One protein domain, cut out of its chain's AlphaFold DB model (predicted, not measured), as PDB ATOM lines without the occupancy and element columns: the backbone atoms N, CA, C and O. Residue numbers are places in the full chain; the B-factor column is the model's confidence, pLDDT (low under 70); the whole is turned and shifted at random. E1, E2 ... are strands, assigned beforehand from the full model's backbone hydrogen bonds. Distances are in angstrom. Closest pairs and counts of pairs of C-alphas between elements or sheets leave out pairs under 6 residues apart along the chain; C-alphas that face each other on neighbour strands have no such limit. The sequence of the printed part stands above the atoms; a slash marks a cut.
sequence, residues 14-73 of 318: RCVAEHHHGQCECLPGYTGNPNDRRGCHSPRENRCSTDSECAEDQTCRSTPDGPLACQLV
ATOM      1  N   ARG A  14     227.947 149.276 280.445       88.94
ATOM      2  CA  ARG A  14     227.310 149.152 281.759       88.94
ATOM      3  C   ARG A  14     226.004 149.935 281.790       88.94
ATOM      4  O   ARG A  14     225.877 150.953 281.117       88.94
ATOM      5  N   CYS A  15     225.066 149.491 282.620       87.75
ATOM      6  CA  CYS A  15     223.870 150.267 282.927       87.75
ATOM      7  C   CYS A  15     224.198 151.359 283.950       87.75
ATOM      8  O   CYS A  15     224.792 151.080 284.995       87.75
ATOM      9  N   VAL A  16     223.790 152.589 283.654       88.06
ATOM     10  CA  VAL A  16     223.808 153.730 284.568       88.06
ATOM     11  C   VAL A  16     222.379 154.229 284.777       88.06
ATOM     12  O   VAL A  16     221.576 154.261 283.846       88.06
ATOM     13  N   ALA A  17     222.045 154.573 286.020       83.75
ATOM     14  CA  ALA A  17     220.739 155.110 286.375       83.75
ATOM     15  C   ALA A  17     220.833 156.636 286.477       83.75
ATOM     16  O   ALA A  17     221.340 157.161 287.468       83.75
ATOM     17  N   GLU A  18     220.323 157.340 285.472       78.50
ATOM     18  CA  GLU A  18     220.230 158.800 285.462       78.50
ATOM     19  C   GLU A  18     218.771 159.234 285.325       78.50
ATOM     20  O   GLU A  18     218.005 158.654 284.562       78.50
ATOM     21  N   HIS A  19     218.362 160.259 286.079       77.69
ATOM     22  CA  HIS A  19     217.014 160.844 285.998       77.69
ATOM     23  C   HIS A  19     215.856 159.830 286.098       77.69
ATOM     24  O   HIS A  19     214.829 159.996 285.450       77.69
ATOM     25  N   HIS A  20     215.997 158.784 286.922       79.06
ATOM     26  CA  HIS A  20     215.031 157.677 287.049       79.06
ATOM     27  C   HIS A  20     214.886 156.769 285.807       79.06
ATOM     28  O   HIS A  20     213.954 155.966 285.748       79.06
ATOM     29  N   HIS A  21     215.832 156.820 284.866       79.44
ATOM     30  CA  HIS A  21     215.914 155.939 283.700       79.44
ATOM     31  C   HIS A  21     217.235 155.150 283.692       79.44
ATOM     32  O   HIS A  21     218.281 155.663 284.086       79.44
ATOM     33  N   GLY A  22     217.186 153.885 283.265       80.56
ATOM     34  CA  GLY A  22     218.381 153.081 282.998       80.56
ATOM     35  C   GLY A  22     218.867 153.324 281.570       80.56
ATOM     36  O   GLY A  22     218.098 153.144 280.629       80.56
ATOM     37  N   GLN A  23     220.121 153.735 281.408       86.62
ATOM     38  CA  GLN A  23     220.767 153.945 280.113       86.62
ATOM     39  C   GLN A  23     222.079 153.159 280.051       86.62
ATOM     40  O   GLN A  23     222.769 153.015 281.058       86.62
ATOM     41  N   CYS A  24     222.433 152.637 278.875       88.94
ATOM     42  CA  CYS A  24     223.726 151.993 278.675       88.94
ATOM     43  C   CYS A  24     224.808 153.027 278.346       88.94
ATOM     44  O   CYS A  24     224.608 153.905 277.505       88.94
ATOM     45  N   GLU A  25     225.969 152.881 278.976       89.06
ATOM     46  CA  GLU A  25     227.172 153.681 278.747       89.06
ATOM     47  C   GLU A  25     228.362 152.744 278.503       89.06
ATOM     48  O   GLU A  25     228.473 151.698 279.148       89.06
ATOM     49  N   CYS A  26     229.265 153.092 277.585       88.12
ATOM     50  CA  CYS A  26     230.489 152.319 277.374       88.12
ATOM     51  C   CYS A  26     231.373 152.297 278.629       88.12
ATOM     52  O   CYS A  26     231.454 153.271 279.378       88.12
ATOM     53  N   LEU A  27     232.066 151.177 278.857       86.56
ATOM     54  CA  LEU A  27     233.061 151.087 279.923       86.56
ATOM     55  C   LEU A  27     234.231 152.061 279.668       86.56
ATOM     56  O   LEU A  27     234.541 152.360 278.513       86.56
ATOM     57  N   PRO A  28     234.921 152.544 280.722       80.12
ATOM     58  CA  PRO A  28     236.062 153.442 280.565       80.12
ATOM     59  C   PRO A  28     237.129 152.847 279.641       80.12
ATOM     60  O   PRO A  28     237.621 151.744 279.877       80.12
ATOM     61  N   GLY A  29     237.497 153.591 278.597       68.06
ATOM     62  CA  GLY A  29     238.441 153.123 277.582       68.06
ATOM     63  C   GLY A  29     237.810 152.311 276.451       68.06
ATOM     64  O   GLY A  29     238.560 151.711 275.697       68.06
ATOM     65  N   TYR A  30     236.481 152.309 276.314       77.38
ATOM     66  CA  TYR A  30     235.744 151.792 275.161       77.38
ATOM     67  C   TYR A  30     234.921 152.915 274.515       77.38
ATOM     68  O   TYR A  30     234.444 153.822 275.197       77.38
ATOM     69  N   THR A  31     234.759 152.864 273.195       77.12
ATOM     70  CA  THR A  31     234.008 153.834 272.383       77.12
ATOM     71  C   THR A  31     232.950 153.121 271.545       77.12
ATOM     72  O   THR A  31     233.055 151.922 271.310       77.12
ATOM     73  N   GLY A  32     231.921 153.832 271.084       77.75
ATOM     74  CA  GLY A  32     230.850 153.261 270.257       77.75
ATOM     75  C   GLY A  32     229.458 153.610 270.771       77.75
ATOM     76  O   GLY A  32     229.310 154.433 271.676       77.75
ATOM     77  N   ASN A  33     228.434 152.993 270.177       81.06
ATOM     78  CA  ASN A  33     227.055 153.145 270.627       81.06
ATOM     79  C   ASN A  33     226.637 151.900 271.429       81.06
ATOM     80  O   ASN A  33     226.434 150.839 270.836       81.06
ATOM     81  N   PRO A  34     226.454 152.012 272.754       78.88
ATOM     82  CA  PRO A  34     226.088 150.878 273.598       78.88
ATOM     83  C   PRO A  34     224.686 150.310 273.313       78.88
ATOM     84  O   PRO A  34     224.375 149.218 273.788       78.88
ATOM     85  N   ASN A  35     223.844 151.011 272.543       76.81
ATOM     86  CA  ASN A  35     222.511 150.539 272.150       76.81
ATOM     87  C   ASN A  35     222.478 149.861 270.767       76.81
ATOM     88  O   ASN A  35     221.438 149.334 270.377       76.81
ATOM     89  N   ASP A  36     223.581 149.887 270.015       77.62
ATOM     90  CA  ASP A  36     223.688 149.222 268.713       77.62
ATOM     91  C   ASP A  36     224.160 147.765 268.875       77.62
ATOM     92  O   ASP A  36     224.788 147.401 269.870       77.62
ATOM     93  N   ARG A  37     223.910 146.915 267.874       71.38
ATOM     94  CA  ARG A  37     224.310 145.499 267.856       71.38
ATOM     95  C   ARG A  37     225.829 145.317 267.958       71.38
ATOM     96  O   ARG A  37     226.273 144.305 268.494       71.38
ATOM     97  N   ARG A  38     226.611 146.286 267.460       69.88
ATOM     98  CA  ARG A  38     228.081 146.315 267.584       69.88
ATOM     99  C   ARG A  38     228.558 146.693 268.999       69.88
ATOM    100  O   ARG A  38     229.668 146.325 269.366       69.88
ATOM    101  N   GLY A  39     227.732 147.365 269.807       79.94
ATOM    102  CA  GLY A  39     228.061 147.761 271.180       79.94
ATOM    103  C   GLY A  39     229.277 148.687 271.299       79.94
ATOM    104  O   GLY A  39     229.546 149.516 270.425       79.94
ATOM    105  N   CYS A  40     230.015 148.560 272.404       83.06
ATOM    106  CA  CYS A  40     231.226 149.339 272.670       83.06
ATOM    107  C   CYS A  40     232.494 148.523 272.361       83.06
ATOM    108  O   CYS A  40     232.609 147.356 272.740       83.06
ATOM    109  N   HIS A  41     233.478 149.146 271.716       74.88
ATOM    110  CA  HIS A  41     234.727 148.531 271.246       74.88
ATOM    111  C   HIS A  41     235.955 149.325 271.724       74.88
ATOM    112  O   HIS A  41     235.829 150.460 272.191       74.88
ATOM    113  N   SER A  42     237.145 148.723 271.693       66.75
ATOM    114  CA  SER A  42     238.359 149.352 272.235       66.75
ATOM    115  C   SER A  42     238.941 150.383 271.249       66.75
ATOM    116  O   SER A  42     239.090 150.080 270.071       66.75
ATOM    117  N   PRO A  43     239.403 151.573 271.681       60.62
ATOM    118  CA  PRO A  43     240.102 152.535 270.822       60.62
ATOM    119  C   PRO A  43     241.408 151.991 270.225       60.62
ATOM    120  O   PRO A  43     241.933 152.550 269.266       60.62
ATOM    121  N   ARG A  44     241.968 150.917 270.806       57.06
ATOM    122  CA  ARG A  44     243.160 150.227 270.280       57.06
ATOM    123  C   ARG A  44     242.841 149.234 269.159       57.06
ATOM    124  O   ARG A  44     243.772 148.723 268.553       57.06
ATOM    125  N   GLU A  45     241.562 149.002 268.888       58.00
ATOM    126  CA  GLU A  45     241.038 148.106 267.851       58.00
ATOM    127  C   GLU A  45     240.983 148.791 266.473       58.00
ATOM    128  O   GLU A  45     240.914 148.128 265.451       58.00
ATOM    129  N   ASN A  46     241.162 150.118 266.416       59.84
ATOM    130  CA  ASN A  46     241.380 150.845 265.159       59.84
ATOM    131  C   ASN A  46     242.794 150.661 264.593       59.84
ATOM    132  O   ASN A  46     243.191 151.410 263.710       59.84
ATOM    133  N   ARG A  47     243.591 149.728 265.119       74.12
ATOM    134  CA  ARG A  47     244.876 149.346 264.535       74.12
ATOM    135  C   ARG A  47     244.739 147.950 263.967       74.12
ATOM    136  O   ARG A  47     244.334 147.046 264.684       74.12
ATOM    137  N   CYS A  48     245.128 147.799 262.717       81.94
ATOM    138  CA  CYS A  48     245.051 146.542 261.991       81.94
ATOM    139  C   CYS A  48     246.392 146.254 261.319       81.94
ATOM    140  O   CYS A  48     247.179 147.171 261.058       81.94
ATOM    141  N   SER A  49     246.656 144.984 261.033       85.00
ATOM    142  CA  SER A  49     247.765 144.566 260.163       85.00
ATOM    143  C   SER A  49     247.264 143.980 258.843       85.00
ATOM    144  O   SER A  49     247.954 144.072 257.828       85.00
ATOM    145  N   THR A  50     246.066 143.396 258.856       86.31
ATOM    146  CA  THR A  50     245.395 142.782 257.706       86.31
ATOM    147  C   THR A  50     243.914 143.159 257.668       86.31
ATOM    148  O   THR A  50     243.343 143.534 258.690       86.31
ATOM    149  N   ASP A  51     243.275 143.046 256.499       85.94
ATOM    150  CA  ASP A  51     241.841 143.345 256.336       85.94
ATOM    151  C   ASP A  51     240.947 142.470 257.228       85.94
ATOM    152  O   ASP A  51     239.928 142.935 257.723       85.94
ATOM    153  N   SER A  52     241.375 141.236 257.512       85.62
ATOM    154  CA  SER A  52     240.643 140.272 258.347       85.62
ATOM    155  C   SER A  52     240.489 140.696 259.812       85.62
ATOM    156  O   SER A  52     239.699 140.098 260.538       85.62
ATOM    157  N   GLU A  53     241.262 141.687 260.261       84.88
ATOM    158  CA  GLU A  53     241.143 142.287 261.596       84.88
ATOM    159  C   GLU A  53     240.078 143.397 261.642       84.88
ATOM    160  O   GLU A  53     239.730 143.869 262.722       84.88
ATOM    161  N   CYS A  54     239.562 143.813 260.483       84.69
ATOM    162  CA  CYS A  54     238.543 144.844 260.346       84.69
ATOM    163  C   CYS A  54     237.145 144.239 260.155       84.69
ATOM    164  O   CYS A  54     236.983 143.058 259.845       84.69
ATOM    165  N   ALA A  55     236.105 145.061 260.326       84.75
ATOM    166  CA  ALA A  55     234.742 144.650 259.998       84.75
ATOM    167  C   ALA A  55     234.591 144.356 258.489       84.75
ATOM    168  O   ALA A  55     235.368 144.853 257.676       84.75
ATOM    169  N   GLU A  56     233.576 143.573 258.102       86.06
ATOM    170  CA  GLU A  56     233.354 143.163 256.699       86.06
ATOM    171  C   GLU A  56     233.212 144.347 255.722       86.06
ATOM    172  O   GLU A  56     233.516 144.210 254.540       86.06
ATOM    173  N   ASP A  57     232.786 145.515 256.217       87.31
ATOM    174  CA  ASP A  57     232.621 146.775 255.482       87.31
ATOM    175  C   ASP A  57     233.874 147.679 255.481       87.31
ATOM    176  O   ASP A  57     233.832 148.813 254.992       87.31
ATOM    177  N   GLN A  58     234.993 147.205 256.033       90.06
ATOM    178  CA  GLN A  58     236.210 147.986 256.274       90.06
ATOM    179  C   GLN A  58     237.460 147.326 255.680       90.06
ATOM    180  O   GLN A  58     237.497 146.126 255.479       90.06
ATOM    181  N   THR A  59     238.513 148.100 255.427       90.56
ATOM    182  CA  THR A  59     239.835 147.619 254.987       90.56
ATOM    183  C   THR A  59     240.932 148.239 255.845       90.56
ATOM    184  O   THR A  59     240.783 149.344 256.378       90.56
ATOM    185  N   CYS A  60     242.044 147.526 255.983       90.12
ATOM    186  CA  CYS A  60     243.210 147.963 256.715       90.12
ATOM    187  C   CYS A  60     244.101 148.867 255.855       90.12
ATOM    188  O   CYS A  60     244.857 148.402 254.998       90.12
ATOM    189  N   ARG A  61     244.045 150.184 256.093       89.25
ATOM    190  CA  ARG A  61     244.763 151.180 255.280       89.25
ATOM    191  C   ARG A  61     245.588 152.149 256.116       89.25
ATOM    192  O   ARG A  61     245.262 152.456 257.262       89.25
ATOM    193  N   SER A  62     246.676 152.650 255.534       85.62
ATOM    194  CA  SER A  62     247.525 153.671 256.155       85.62
ATOM    195  C   SER A  62     246.754 154.976 256.350       85.62
ATOM    196  O   SER A  62     246.089 155.446 255.426       85.62
ATOM    197  N   THR A  63     246.877 155.580 257.529       81.00
ATOM    198  CA  THR A  63     246.353 156.925 257.799       81.00
ATOM    199  C   THR A  63     247.421 157.983 257.480       81.00
ATOM    200  O   THR A  63     248.608 157.680 257.609       81.00
ATOM    201  N   PRO A  64     247.046 159.211 257.063       78.25
ATOM    202  CA  PRO A  64     248.002 160.263 256.686       78.25
ATOM    203  C   PRO A  64     249.046 160.595 257.763       78.25
ATOM    204  O   PRO A  64     250.176 160.932 257.428       78.25
ATOM    205  N   ASP A  65     248.684 160.435 259.041       72.75
ATOM    206  CA  ASP A  65     249.492 160.845 260.198       72.75
ATOM    207  C   ASP A  65     249.705 159.711 261.224       72.75
ATOM    208  O   ASP A  65     250.022 159.967 262.389       72.75
ATOM    209  N   GLY A  66     249.494 158.442 260.847       70.19
ATOM    210  CA  GLY A  66     249.366 157.380 261.843       70.19
ATOM    211  C   GLY A  66     249.577 155.935 261.375       70.19
ATOM    212  O   GLY A  66     249.920 155.664 260.225       70.19
ATOM    213  N   PRO A  67     249.414 154.973 262.305       76.00
ATOM    214  CA  PRO A  67     249.470 153.537 262.021       76.00
ATOM    215  C   PRO A  67     248.355 153.105 261.049       76.00
ATOM    216  O   PRO A  67     247.387 153.837 260.824       76.00
ATOM    217  N   LEU A  68     248.482 151.890 260.507       84.44
ATOM    218  CA  LEU A  68     247.405 151.207 259.785       84.44
ATOM    219  C   LEU A  68     246.138 151.154 260.642       84.44
ATOM    220  O   LEU A  68     246.208 150.786 261.818       84.44
ATOM    221  N   ALA A  69     245.012 151.534 260.045       86.94
ATOM    222  CA  ALA A  69     243.716 151.574 260.699       86.94
ATOM    223  C   ALA A  69     242.602 151.058 259.790       86.94
ATOM    224  O   ALA A  69     242.675 151.197 258.566       86.94
ATOM    225  N   CYS A  70     241.562 150.496 260.404       85.44
ATOM    226  CA  CYS A  70     240.363 150.055 259.701       85.44
ATOM    227  C   CYS A  70     239.552 151.269 259.234       85.44
ATOM    228  O   CYS A  70     239.137 152.097 260.044       85.44
ATOM    229  N   GLN A  71     239.343 151.385 257.924       88.62
ATOM    230  CA  GLN A  71     238.584 152.466 257.287       88.62
ATOM    231  C   GLN A  71     237.517 151.871 256.366       88.62
ATOM    232  O   GLN A  71     237.704 150.771 255.849       88.62
ATOM    233  N   LEU A  72     236.395 152.571 256.170       88.38
ATOM    234  CA  LEU A  72     235.305 152.081 255.323       88.38
ATOM    235  C   LEU A  72     235.778 151.948 253.877       88.38
ATOM    236  O   LEU A  72     236.394 152.854 253.319       88.38
ATOM    237  N   VAL A  73     235.471 150.813 253.254       92.00
ATOM    238  CA  VAL A  73     235.949 150.514 251.896       92.00
ATOM    239  C   VAL A  73     235.356 151.491 250.870       92.00
ATOM    240  O   VAL A  73     236.057 151.956 249.970       92.00
TER     241      VAL A  73
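This is residues 14 to 73 of the 318 residues of the protein "EGF-like domain-containing protein" of Solenopsis invicta (UniProt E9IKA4). Two small two-stranded hairpins, E1 with E2 and E3 with E4, sit at the two ends of a long, loose model, and a winding stretch with no named element, residues 27 to 57, joins them. Part of that stretch folds back on itself, with residues 31 to 32 paired antiparallel with residues 40 to 41. The printed part has 60 residues with no named helix and four named strands, in the order E1, E2, E3, E4; both sheets are antiparallel and the class is all strand, with under half of the residues, 24 of 60, in named elements. The whole is loose, with a radius of gyration of the C-alphas of 14.7 A, and spans 45 by 22 by 15 A, only just a rod.

E1 is residues 14 to 18, 12.5 A long, and begins at C-alpha 14 at (227.310, 149.152, 281.759). E2 is residues 21 to 26, 16.3 A long. E3 is residues 58 to 63, 13.6 A long, with C-alpha 58 at (236.210, 147.986, 256.274). E4 is residues 66 to 72, 16.4 A long, and ends at C-alpha 72 at (235.305, 152.081, 255.323).

E1 and E2 form a hairpin, antiparallel at 139 degrees between their directions. The C-alphas of Cys 15 and Cys 24 face each other at 4.6 A. N 16 and O 23 are within hydrogen-bond range at 2.8 A, and N 23 and O 16 at 2.9 A. E3 and E4 form the other hairpin, antiparallel at 149 degrees. The C-alphas of Gln 58 and Leu 72 face each other at 4.3 A. N 59 and O 71 are within hydrogen-bond range at 2.8 A, and N 61 and O 69 at 3.0 A. E1 and E2 are each apart from E3 and from E4.

The two C-alphas farthest apart, those of His 20 and Ser 62, are 45.0 A apart. The printed part has no cut. The links E1 to E2 and E3 to E4 are tight, and the link E2 to E3, 31 residues, is long. The mean pLDDT of the printed part is 80.6; residues 29, 38 and 42 to 46 are under 70.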